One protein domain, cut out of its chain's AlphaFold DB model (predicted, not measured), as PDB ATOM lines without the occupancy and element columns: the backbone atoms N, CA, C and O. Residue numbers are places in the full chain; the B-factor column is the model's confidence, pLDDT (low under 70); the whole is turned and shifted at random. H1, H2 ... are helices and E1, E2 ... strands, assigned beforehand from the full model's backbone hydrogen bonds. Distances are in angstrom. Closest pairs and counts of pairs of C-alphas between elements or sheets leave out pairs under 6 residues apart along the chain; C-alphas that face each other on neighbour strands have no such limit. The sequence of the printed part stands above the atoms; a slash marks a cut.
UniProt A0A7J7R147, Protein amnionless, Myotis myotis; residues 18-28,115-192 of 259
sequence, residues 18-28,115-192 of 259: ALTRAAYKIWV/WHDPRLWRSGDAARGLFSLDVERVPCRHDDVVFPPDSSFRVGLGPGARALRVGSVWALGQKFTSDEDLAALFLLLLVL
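What this domain is: This is residues 18 to 28 and 115 to 192 of the 259 residues of the protein "Protein amnionless" of Myotis myotis (UniProt A0A7J7R147). With little regular structure, this is a small twisted sheet of five short strands among long loops, with H1 by edge strand E2 and, beyond edge strand E5, H2, whose residues 186 to 191 stick out. The 89 printed residues, 34 in named elements, run E1, E2, H1, E3, E4, E5, H2; the class is mixed. The mixed sheet runs E2, E1, E3, E4, E5. The whole is only just compact, close to loose: radius of gyration of the C-alphas 14.2 A, spans 49 by 33 by 24 A.

How they stand to each other: E1, residues 24 to 27, is antiparallel to E2, residues 121 to 123, with N 26 and O 122 2.8 A apart, within hydrogen-bond range. E3, residues 144 to 146, is parallel to E1, N 25 to O 144 2.9 A, and to E4, residues 168 to 171, N 145 to O 168 2.9 A. E4 and E5, residues 174 to 176, form a hairpin, N 176 to O 169 2.7 A. H1, residues 134 to 137, only grazes the sheet; its closest C-alphas to E2 are Arg 137 and Trp 121, 5.9 A. H2, residues 179 to 191, only grazes it with residues 179 to 185. In H2 every O i to N i+4 pair is within hydrogen-bond range; H1 is too short for one.

Where its parts are: E1 begins at C-alpha 24 (38.303, -7.392, 35.740). H2, 18.6 A long, ends at C-alpha 191 (68.492, -6.796, 27.063).

The domain as a whole: Residues 29 to 114 are cut out, C-alphas 28 and 115 being 10.8 A apart. The E3 to E4 link is long, 21 residues. pLDDT is under 70 for 22 residues, among them 124 to 132.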
ATOM      1  N   ALA A  18      35.786  -8.323  51.793       52.19
ATOM      2  CA  ALA A  18      35.224  -9.159  50.731       52.19
ATOM      3  C   ALA A  18      34.328  -8.373  49.752       52.19
ATOM      4  O   ALA A  18      34.074  -8.854  48.645       52.19
ATOM      5  N   LEU A  19      33.867  -7.175  50.140       51.72
ATOM      6  CA  LEU A  19      33.088  -6.263  49.295       51.72
ATOM      7  C   LEU A  19      33.965  -5.353  48.418       51.72
ATOM      8  O   LEU A  19      33.470  -4.815  47.431       51.72
ATOM      9  N   THR A  20      35.265  -5.214  48.704       53.25
ATOM     10  CA  THR A  20      36.216  -4.550  47.798       53.25
ATOM     11  C   THR A  20      36.721  -5.554  46.766       53.25
ATOM     12  O   THR A  20      37.856  -6.025  46.839       53.25
ATOM     13  N   ARG A  21      35.860  -5.954  45.827       58.47
ATOM     14  CA  ARG A  21      36.288  -6.777  44.690       58.47
ATOM     15  C   ARG A  21      36.899  -5.875  43.625       58.47
ATOM     16  O   ARG A  21      36.209  -5.009  43.099       58.47
ATOM     17  N   ALA A  22      38.173  -6.100  43.317       65.75
ATOM     18  CA  ALA A  22      38.763  -5.636  42.067       65.75
ATOM     19  C   ALA A  22      37.984  -6.289  40.920       65.75
ATOM     20  O   ALA A  22      37.904  -7.519  40.865       65.75
ATOM     21  N   ALA A  23      37.360  -5.488  40.058       81.56
ATOM     22  CA  ALA A  23      36.658  -6.016  38.900       81.56
ATOM     23  C   ALA A  23      37.632  -6.135  37.725       81.56
ATOM     24  O   ALA A  23      38.455  -5.249  37.488       81.56
ATOM     25  N   TYR A  24      37.514  -7.216  36.957       87.62
ATOM     26  CA  TYR A  24      38.303  -7.392  35.740       87.62
ATOM     27  C   TYR A  24      37.695  -6.579  34.598       87.62
ATOM     28  O   TYR A  24      36.535  -6.794  34.227       87.62
ATOM     29  N   LYS A  25      38.470  -5.658  34.022       91.12
ATOM     30  CA  LYS A  25      38.056  -4.817  32.890       91.12
ATOM     31  C   LYS A  25      38.926  -5.119  31.682       91.12
ATOM     32  O   LYS A  25      40.127  -4.881  31.687       91.12
ATOM     33  N   ILE A  26      38.308  -5.665  30.644       92.62
ATOM     34  CA  ILE A  26      38.991  -6.147  29.448       92.62
ATOM     35  C   ILE A  26      38.873  -5.088  28.359       92.62
ATOM     36  O   ILE A  26      37.757  -4.697  28.003       92.62
ATOM     37  N   TRP A  27      40.013  -4.653  27.833       94.62
ATOM     38  CA  TRP A  27      40.084  -3.771  26.676       94.62
ATOM     39  C   TRP A  27      39.631  -4.524  25.424       94.62
ATOM     40  O   TRP A  27      40.082  -5.641  25.164       94.62
ATOM     41  N   VAL A  28      38.688  -3.944  24.684       94.62
ATOM     42  CA  VAL A  28      38.066  -4.579  23.514       94.62
ATOM     43  C   VAL A  28      38.743  -4.209  22.188       94.62
ATOM     44  O   VAL A  28      38.983  -5.123  21.398       94.62
ATOM     45  N   TRP A 115      40.187   5.766  26.685       92.31
ATOM     46  CA  TRP A 115      40.051   5.088  27.975       92.31
ATOM     47  C   TRP A 115      38.675   5.320  28.612       92.31
ATOM     48  O   TRP A 115      38.119   4.430  29.245       92.31
ATOM     49  N   HIS A 116      38.120   6.520  28.453       91.06
ATOM     50  CA  HIS A 116      36.892   6.931  29.126       91.06
ATOM     51  C   HIS A 116      35.612   6.503  28.396       91.06
ATOM     52  O   HIS A 116      34.527   6.792  28.896       91.06
ATOM     53  N   ASP A 117      35.707   5.834  27.239       92.12
ATOM     54  CA  ASP A 117      34.527   5.312  26.547       92.12
ATOM     55  C   ASP A 117      34.118   3.950  27.142       92.12
ATOM     56  O   ASP A 117      34.817   2.950  26.951       92.12
ATOM     57  N   PRO A 118      32.971   3.864  27.837       92.06
ATOM     58  CA  PRO A 118      32.525   2.638  28.497       92.06
ATOM     59  C   PRO A 118      32.213   1.490  27.529       92.06
ATOM     60  O   PRO A 118      32.141   0.334  27.948       92.06
ATOM     61  N   ARG A 119      32.029   1.780  26.236       92.25
ATOM     62  CA  ARG A 119      31.728   0.778  25.202       92.25
ATOM     63  C   ARG A 119      32.969   0.011  24.749       92.25
ATOM     64  O   ARG A 119      32.831  -1.068  24.183       92.25
ATOM     65  N   LEU A 120      34.161   0.551  25.010       93.81
ATOM     66  CA  LEU A 120      35.443  -0.075  24.670       93.81
ATOM     67  C   LEU A 120      35.937  -1.040  25.757       93.81
ATOM     68  O   LEU A 120      36.957  -1.708  25.581       93.81
ATOM     69  N   TRP A 121      35.189  -1.142  26.859       92.50
ATOM     70  CA  TRP A 121      35.481  -2.012  27.986       92.50
ATOM     71  C   TRP A 121      34.431  -3.103  28.139       92.50
ATOM     72  O   TRP A 121      33.219  -2.865  28.124       92.50
ATOM     73  N   ARG A 122      34.907  -4.322  28.377       89.75
ATOM     74  CA  ARG A 122      34.082  -5.470  28.746       89.75
ATOM     75  C   ARG A 122      34.387  -5.872  30.183       89.75
ATOM     76  O   ARG A 122      35.543  -6.069  30.539       89.75
ATOM     77  N   SER A 123      33.356  -6.037  31.007       82.12
ATOM     78  CA  SER A 123      33.537  -6.572  32.362       82.12
ATOM     79  C   SER A 123      33.733  -8.092  32.303       82.12
ATOM     80  O   SER A 123      32.951  -8.785  31.651       82.12
ATOM     81  N   GLY A 124      34.778  -8.603  32.957       67.81
ATOM     82  CA  GLY A 124      35.073 -10.039  33.047       67.81
ATOM     83  C   GLY A 124      34.082 -10.795  33.937       67.81
ATOM     84  O   GLY A 124      33.733 -11.938  33.645       67.81
ATOM     85  N   ASP A 125      33.544 -10.125  34.957       62.88
ATOM     86  CA  ASP A 125      32.556 -10.688  35.876       62.88
ATOM     87  C   ASP A 125      31.135 -10.512  35.327       62.88
ATOM     88  O   ASP A 125      30.347  -9.689  35.786       62.88
ATOM     89  N   ALA A 126      30.772 -11.325  34.334       53.53
ATOM     90  CA  ALA A 126      29.406 -11.417  33.806       53.53
ATOM     91  C   ALA A 126      28.427 -12.135  34.769       53.53
ATOM     92  O   ALA A 126      27.451 -12.762  34.344       53.53
ATOM     93  N   ALA A 127      28.665 -12.085  36.082       49.47
ATOM     94  CA  ALA A 127      27.764 -12.655  37.074       49.47
ATOM     95  C   ALA A 127      26.613 -11.680  37.382       49.47
ATOM     96  O   ALA A 127      26.651 -10.930  38.348       49.47
ATOM     97  N   ARG A 128      25.573 -11.750  36.541       52.69
ATOM     98  CA  ARG A 128      24.140 -11.619  36.891       52.69
ATOM     99  C   ARG A 128      23.760 -10.542  37.929       52.69
ATOM    100  O   ARG A 128      23.054 -10.838  38.890       52.69
ATOM    101  N   GLY A 129      24.154  -9.295  37.704       52.31
ATOM    102  CA  GLY A 129      23.585  -8.132  38.389       52.31
ATOM    103  C   GLY A 129      22.605  -7.407  37.472       52.31
ATOM    104  O   GLY A 129      22.945  -7.089  36.334       52.31
ATOM    105  N   LEU A 130      21.378  -7.176  37.940       56.88
ATOM    106  CA  LEU A 130      20.411  -6.313  37.265       56.88
ATOM    107  C   LEU A 130      21.014  -4.896  37.201       56.88
ATOM    108  O   LEU A 130      21.243  -4.302  38.247       56.88
ATOM    109  N   PHE A 131      21.241  -4.388  35.984       54.69
ATOM    110  CA  PHE A 131      21.767  -3.051  35.659       54.69
ATOM    111  C   PHE A 131      23.267  -2.842  35.952       54.69
ATOM    112  O   PHE A 131      23.674  -2.631  37.085       54.69
ATOM    113  N   SER A 132      24.089  -2.838  34.896       59.34
ATOM    114  CA  SER A 132      25.447  -2.275  34.929       59.34
ATOM    115  C   SER A 132      25.378  -0.884  34.316       59.34
ATOM    116  O   SER A 132      24.976  -0.744  33.158       59.34
ATOM    117  N   LEU A 133      25.724   0.137  35.100       70.19
ATOM    118  CA  LEU A 133      25.836   1.499  34.589       70.19
ATOM    119  C   LEU A 133      27.066   1.587  33.688       70.19
ATOM    120  O   LEU A 133      28.112   1.025  34.007       70.19
ATOM    121  N   ASP A 134      26.968   2.327  32.586       73.94
ATOM    122  CA  ASP A 134      28.090   2.487  31.658       73.94
ATOM    123  C   ASP A 134      29.348   3.016  32.372       73.94
ATOM    124  O   ASP A 134      30.450   2.543  32.117       73.94
ATOM    125  N   VAL A 135      29.189   3.898  33.367       72.88
ATOM    126  CA  VAL A 135      30.300   4.427  34.181       72.88
ATOM    127  C   VAL A 135      31.061   3.330  34.935       72.88
ATOM    128  O   VAL A 135      32.272   3.435  35.093       72.88
ATOM    129  N   GLU A 136      30.397   2.255  35.359       81.19
ATOM    130  CA  GLU A 136      31.054   1.144  36.059       81.19
ATOM    131  C   GLU A 136      31.896   0.272  35.120       81.19
ATOM    132  O   GLU A 136      32.645  -0.588  35.584       81.19
ATOM    133  N   ARG A 137      31.780   0.444  33.798       85.69
ATOM    134  CA  ARG A 137      32.587  -0.300  32.820       85.69
ATOM    135  C   ARG A 137      33.981   0.284  32.654       85.69
ATOM    136  O   ARG A 137      34.905  -0.476  32.376       85.69
ATOM    137  N   VAL A 138      34.134   1.596  32.829       90.56
ATOM    138  CA  VAL A 138      35.434   2.268  32.733       90.56
ATOM    139  C   VAL A 138      36.268   1.913  33.973       90.56
ATOM    140  O   VAL A 138      35.782   2.117  35.087       90.56
ATOM    141  N   PRO A 139      37.504   1.400  33.824       90.81
ATOM    142  CA  PRO A 139      38.294   0.966  34.969       90.81
ATOM    143  C   PRO A 139      38.669   2.114  35.909       90.81
ATOM    144  O   PRO A 139      39.027   3.216  35.474       90.81
ATOM    145  N   CYS A 140      38.643   1.823  37.210       87.44
ATOM    146  CA  CYS A 140      39.061   2.718  38.281       87.44
ATOM    147  C   CYS A 140      40.346   2.234  38.980       87.44
ATOM    148  O   CYS A 140      40.911   1.190  38.659       87.44
ATOM    149  N   ARG A 141      40.793   2.979  40.000       88.38
ATOM    150  CA  ARG A 141      42.050   2.730  40.736       88.38
ATOM    151  C   ARG A 141      42.183   1.361  41.410       88.38
ATOM    152  O   ARG A 141      43.267   1.045  41.875       88.38
ATOM    153  N   HIS A 142      41.088   0.623  41.544       87.12
ATOM    154  CA  HIS A 142      41.050  -0.675  42.220       87.12
ATOM    155  C   HIS A 142      40.826  -1.833  41.251       87.12
ATOM    156  O   HIS A 142      40.849  -2.980  41.679       87.12
ATOM    157  N   ASP A 143      40.576  -1.537  39.975       89.00
ATOM    158  CA  ASP A 143      40.242  -2.548  38.981       89.00
ATOM    159  C   ASP A 143      41.492  -3.166  38.365       89.00
ATOM    160  O   ASP A 143      42.530  -2.514  38.216       89.00
ATOM    161  N   ASP A 144      41.353  -4.425  37.963       90.06
ATOM    162  CA  ASP A 144      42.371  -5.154  37.224       90.06
ATOM    163  C   ASP A 144      42.084  -4.990  35.730       90.06
ATOM    164  O   ASP A 144      41.080  -5.484  35.205       90.06
ATOM    165  N   VAL A 145      42.962  -4.270  35.038       92.94
ATOM    166  CA  VAL A 145      42.828  -3.993  33.607       92.94
ATOM    167  C   VAL A 145      43.521  -5.070  32.805       92.94
ATOM    168  O   VAL A 145      44.644  -5.447  33.109       92.94
ATOM    169  N   VAL A 146      42.854  -5.564  31.769       92.44
ATOM    170  CA  VAL A 146      43.344  -6.664  30.943       92.44
ATOM    171  C   VAL A 146      43.428  -6.228  29.491       92.44
ATOM    172  O   VAL A 146      42.407  -5.987  28.842       92.44
ATOM    173  N   PHE A 147      44.653  -6.188  28.979       92.75
ATOM    174  CA  PHE A 147      44.956  -6.081  27.562       92.75
ATOM    175  C   PHE A 147      45.200  -7.486  26.999       92.75
ATOM    176  O   PHE A 147      46.052  -8.210  27.527       92.75
ATOM    177  N   PRO A 148      44.450  -7.914  25.966       89.94
ATOM    178  CA  PRO A 148      44.646  -9.225  25.357       89.94
ATOM    179  C   PRO A 148      46.110  -9.435  24.919       89.94
ATOM    180  O   PRO A 148      46.664  -8.556  24.263       89.94
ATOM    181  N   PRO A 149      46.748 -10.568  25.272       82.81
ATOM    182  CA  PRO A 149      48.181 -10.780  25.037       82.81
ATOM    183  C   PRO A 149      48.529 -10.932  23.554       82.81
ATOM    184  O   PRO A 149      49.614 -10.549  23.134       82.81
ATOM    185  N   ASP A 150      47.591 -11.447  22.766       85.75
ATOM    186  CA  ASP A 150      47.769 -11.693  21.342       85.75
ATOM    187  C   ASP A 150      47.169 -10.553  20.523       85.75
ATOM    188  O   ASP A 150      46.451 -10.825  19.573       85.75
ATOM    189  N   SER A 151      47.345  -9.288  20.912       89.25
ATOM    190  CA  SER A 151      46.793  -8.143  20.178       89.25
ATOM    191  C   SER A 151      47.584  -6.866  20.448       89.25
ATOM    192  O   SER A 151      48.074  -6.647  21.554       89.25
ATOM    193  N   SER A 152      47.695  -6.011  19.436       91.00
ATOM    194  CA  SER A 152      48.188  -4.642  19.581       91.00
ATOM    195  C   SER A 152      47.052  -3.695  19.942       91.00
ATOM    196  O   SER A 152      45.898  -3.896  19.560       91.00
ATOM    197  N   PHE A 153      47.368  -2.642  20.687       91.38
ATOM    198  CA  PHE A 153      46.370  -1.676  21.123       91.38
ATOM    199  C   PHE A 153      46.956  -0.273  21.241       91.38
ATOM    200  O   PHE A 153      48.138  -0.068  21.512       91.38
ATOM    201  N   ARG A 154      46.070   0.714  21.107       89.50
ATOM    202  CA  ARG A 154      46.323   2.113  21.434       89.50
ATOM    203  C   ARG A 154      45.217   2.592  22.354       89.50
ATOM    204  O   ARG A 154      44.045   2.341  22.084       89.50
ATOM    205  N   VAL A 155      45.596   3.285  23.423       90.31
ATOM    206  CA  VAL A 155      44.638   3.841  24.377       90.31
ATOM    207  C   VAL A 155      44.856   5.337  24.531       90.31
ATOM    208  O   VAL A 155      45.877   5.785  25.048       90.31
ATOM    209  N   GLY A 156      43.876   6.118  24.090       89.31
ATOM    210  CA  GLY A 156      43.838   7.558  24.284       89.31
ATOM    211  C   GLY A 156      43.395   7.901  25.703       89.31
ATOM    212  O   GLY A 156      42.244   7.674  26.078       89.31
ATOM    213  N   LEU A 157      44.287   8.503  26.491       87.25
ATOM    214  CA  LEU A 157      43.982   8.934  27.866       87.25
ATOM    215  C   LEU A 157      43.154  10.233  27.924       87.25
ATOM    216  O   LEU A 157      42.711  10.639  28.992       87.25
ATOM    217  N   GLY A 158      42.935  10.883  26.780       76.75
ATOM    218  CA  GLY A 158      42.278  12.184  26.689       76.75
ATOM    219  C   GLY A 158      43.241  13.368  26.877       76.75
ATOM    220  O   GLY A 158      44.400  13.198  27.264       76.75
ATOM    221  N   PRO A 159      42.788  14.591  26.561       75.94
ATOM    222  CA  PRO A 159      43.631  15.780  26.602       75.94
ATOM    223  C   PRO A 159      44.108  16.084  28.030       75.94
ATOM    224  O   PRO A 159      43.312  16.189  28.960       75.94
ATOM    225  N   GLY A 160      45.422  16.252  28.201       69.00
ATOM    226  CA  GLY A 160      46.041  16.661  29.469       69.00
ATOM    227  C   GLY A 160      46.255  15.546  30.501       69.00
ATOM    228  O   GLY A 160      46.965  15.772  31.484       69.00
ATOM    229  N   ALA A 161      45.720  14.341  30.281       73.12
ATOM    230  CA  ALA A 161      45.989  13.189  31.134       73.12
ATOM    231  C   ALA A 161      47.386  12.619  30.842       73.12
ATOM    232  O   ALA A 161      47.706  12.282  29.705       73.12
ATOM    233  N   ARG A 162      48.232  12.515  31.876       68.44
ATOM    234  CA  ARG A 162      49.596  11.956  31.763       68.44
ATOM    235  C   ARG A 162      49.732  10.541  32.318       68.44
ATOM    236  O   ARG A 162      50.669   9.846  31.957       68.44
ATOM    237  N   ALA A 163      48.829  10.138  33.206       80.50
ATOM    238  CA  ALA A 163      48.830   8.824  33.833       80.50
ATOM    239  C   ALA A 163      47.426   8.485  34.341       80.50
ATOM    240  O   ALA A 163      46.675   9.377  34.748       80.50
ATOM    241  N   LEU A 164      47.104   7.194  34.362       84.12
ATOM    242  CA  LEU A 164      45.898   6.653  34.980       84.12
ATOM    243  C   LEU A 164      46.302   5.668  36.073       84.12
ATOM    244  O   LEU A 164      47.293   4.959  35.936       84.12
ATOM    245  N   ARG A 165      45.535   5.635  37.165       87.25
ATOM    246  CA  ARG A 165      45.740   4.667  38.247       87.25
ATOM    247  C   ARG A 165      44.714   3.557  38.141       87.25
ATOM    248  O   ARG A 165      43.522   3.846  38.048       87.25
ATOM    249  N   VAL A 166      45.196   2.328  38.238       91.00
ATOM    250  CA  VAL A 166      44.425   1.083  38.267       91.00
ATOM    251  C   VAL A 166      45.016   0.157  39.329       91.00
ATOM    252  O   VAL A 166      46.115   0.421  39.817       91.00
ATOM    253  N   GLY A 167      44.284  -0.888  39.711       89.88
ATOM    254  CA  GLY A 167      44.755  -1.851  40.707       89.88
ATOM    255  C   GLY A 167      45.897  -2.700  40.155       89.88
ATOM    256  O   GLY A 167      46.920  -2.883  40.811       89.88
ATOM    257  N   SER A 168      45.741  -3.174  38.921       91.19
ATOM    258  CA  SER A 168      46.809  -3.831  38.175       91.19
ATOM    259  C   SER A 168      46.571  -3.770  36.671       91.19
ATOM    260  O   SER A 168      45.459  -3.501  36.210       91.19
ATOM    261  N   VAL A 169      47.623  -4.041  35.903       91.44
ATOM    262  CA  VAL A 169      47.574  -4.161  34.446       91.44
ATOM    263  C   VAL A 169      48.044  -5.550  34.051       91.44
ATOM    264  O   VAL A 169      49.136  -5.965  34.413       91.44
ATOM    265  N   TRP A 170      47.242  -6.261  33.275       90.62
ATOM    266  CA  TRP A 170      47.642  -7.472  32.581       90.62
ATOM    267  C   TRP A 170      47.940  -7.121  31.130       90.62
ATOM    268  O   TRP A 170      47.044  -6.687  30.409       90.62
ATOM    269  N   ALA A 171      49.186  -7.296  30.708       86.75
ATOM    270  CA  ALA A 171      49.631  -7.068  29.337       86.75
ATOM    271  C   ALA A 171      50.752  -8.053  29.001       86.75
ATOM    272  O   ALA A 171      51.496  -8.465  29.889       86.75
ATOM    273  N   LEU A 172      50.866  -8.464  27.734       79.44
ATOM    274  CA  LEU A 172      51.898  -9.419  27.288       79.44
ATOM    275  C   LEU A 172      51.910 -10.728  28.109       79.44
ATOM    276  O   LEU A 172      52.955 -11.323  28.359       79.44
ATOM    277  N   GLY A 173      50.739 -11.155  28.594       80.69
ATOM    278  CA  GLY A 173      50.593 -12.352  29.426       80.69
ATOM    279  C   GLY A 173      51.168 -12.229  30.844       80.69
ATOM    280  O   GLY A 173      51.300 -13.244  31.524       80.69
ATOM    281  N   GLN A 174      51.518 -11.025  31.301       84.06
ATOM    282  CA  GLN A 174      52.080 -10.748  32.627       84.06
ATOM    283  C   GLN A 174      51.194  -9.763  33.402       84.06
ATOM    284  O   GLN A 174      50.533  -8.921  32.794       84.06
ATOM    285  N   LYS A 175      51.175  -9.872  34.740       88.62
ATOM    286  CA  LYS A 175      50.459  -8.954  35.643       88.62
ATOM    287  C   LYS A 175      51.440  -7.962  36.262       88.62
ATOM    288  O   LYS A 175      52.420  -8.374  36.871       88.62
ATOM    289  N   PHE A 176      51.109  -6.681  36.187       86.50
ATOM    290  CA  PHE A 176      51.870  -5.575  36.752       86.50
ATOM    291  C   PHE A 176      51.048  -4.872  37.823       86.50
ATOM    292  O   PHE A 176      49.898  -4.500  37.589       86.50
ATOM    293  N   THR A 177      51.638  -4.691  39.000       87.19
ATOM    294  CA  THR A 177      51.004  -4.010  40.142       87.19
ATOM    295  C   THR A 177      51.694  -2.704  40.515       87.19
ATOM    296  O   THR A 177      51.144  -1.921  41.285       87.19
ATOM    297  N   SER A 178      52.891  -2.461  39.978       80.25
ATOM    298  CA  SER A 178      53.658  -1.241  40.192       80.25
ATOM    299  C   SER A 178      54.366  -0.793  38.915       80.25
ATOM    300  O   SER A 178      54.628  -1.596  38.015       80.25
ATOM    301  N   ASP A 179      54.703   0.495  38.857       75.38
ATOM    302  CA  ASP A 179      55.466   1.072  37.745       75.38
ATOM    303  C   ASP A 179      56.888   0.483  37.664       75.38
ATOM    304  O   ASP A 179      57.439   0.341  36.575       75.38
ATOM    305  N   GLU A 180      57.461   0.076  38.802       79.50
ATOM    306  CA  GLU A 180      58.781  -0.565  38.879       79.50
ATOM    307  C   GLU A 180      58.791  -1.931  38.179       79.50
ATOM    308  O   GLU A 180      59.735  -2.247  37.454       79.50
ATOM    309  N   ASP A 181      57.720  -2.722  38.326       75.50
ATOM    310  CA  ASP A 181      57.588  -4.023  37.654       75.50
ATOM    311  C   ASP A 181      57.551  -3.857  36.125       75.50
ATOM    312  O   ASP A 181      58.157  -4.634  35.382       75.50
ATOM    313  N   LEU A 182      56.863  -2.811  35.649       71.00
ATOM    314  CA  LEU A 182      56.820  -2.449  34.231       71.00
ATOM    315  C   LEU A 182      58.195  -1.993  33.739       71.00
ATOM    316  O   LEU A 182      58.665  -2.463  32.704       71.00
ATOM    317  N   ALA A 183      58.861  -1.107  34.485       73.50
ATOM    318  CA  ALA A 183      60.191  -0.612  34.144       73.50
ATOM    319  C   ALA A 183      61.222  -1.750  34.077       73.50
ATOM    320  O   ALA A 183      62.017  -1.812  33.137       73.50
ATOM    321  N   ALA A 184      61.172  -2.691  35.024       72.94
ATOM    322  CA  ALA A 184      62.025  -3.872  35.034       72.94
ATOM    323  C   ALA A 184      61.788  -4.768  33.807       72.94
ATOM    324  O   ALA A 184      62.758  -5.218  33.194       72.94
ATOM    325  N   LEU A 185      60.528  -4.982  33.398       71.38
ATOM    326  CA  LEU A 185      60.219  -5.717  32.169       71.38
ATOM    327  C   LEU A 185      60.756  -4.994  30.930       71.38
ATOM    328  O   LEU A 185      61.384  -5.631  30.088       71.38
ATOM    329  N   PHE A 186      60.538  -3.682  30.806       68.69
ATOM    330  CA  PHE A 186      61.056  -2.908  29.675       68.69
ATOM    331  C   PHE A 186      62.581  -3.001  29.580       68.69
ATOM    332  O   PHE A 186      63.115  -3.249  28.501       68.69
ATOM    333  N   LEU A 187      63.289  -2.878  30.704       72.56
ATOM    334  CA  LEU A 187      64.740  -3.059  30.747       72.56
ATOM    335  C   LEU A 187      65.155  -4.483  30.357       72.56
ATOM    336  O   LEU A 187      66.117  -4.653  29.614       72.56
ATOM    337  N   LEU A 188      64.420  -5.504  30.800       68.81
ATOM    338  CA  LEU A 188      64.677  -6.892  30.426       68.81
ATOM    339  C   LEU A 188      64.458  -7.131  28.921       68.81
ATOM    340  O   LEU A 188      65.285  -7.779  28.280       68.81
ATOM    341  N   LEU A 189      63.391  -6.573  28.339       64.50
ATOM    342  CA  LEU A 189      63.098  -6.647  26.903       64.50
ATOM    343  C   LEU A 189      64.168  -5.949  26.057       64.50
ATOM    344  O   LEU A 189      64.514  -6.454  24.992       64.50
ATOM    345  N   LEU A 190      64.741  -4.846  26.546       63.16
ATOM    346  CA  LEU A 190      65.874  -4.177  25.897       63.16
ATOM    347  C   LEU A 190      67.166  -5.017  25.925       63.16
ATOM    348  O   LEU A 190      68.034  -4.824  25.077       63.16
ATOM    349  N   VAL A 191      67.305  -5.935  26.889       59.50
ATOM    350  CA  VAL A 191      68.492  -6.796  27.063       59.50
ATOM    351  C   VAL A 191      68.329  -8.160  26.373       59.50
ATOM    352  O   VAL A 191      69.323  -8.783  25.995       59.50
ATOM    353  N   LEU A 192      67.095  -8.631  26.162       51.84
ATOM    354  CA  LEU A 192      66.812  -9.853  25.409       51.84
ATOM    355  C   LEU A 192      67.194  -9.671  23.926       51.84
ATOM    356  O   LEU A 192      66.652  -8.788  23.261       51.84
TER     357      LEU A 192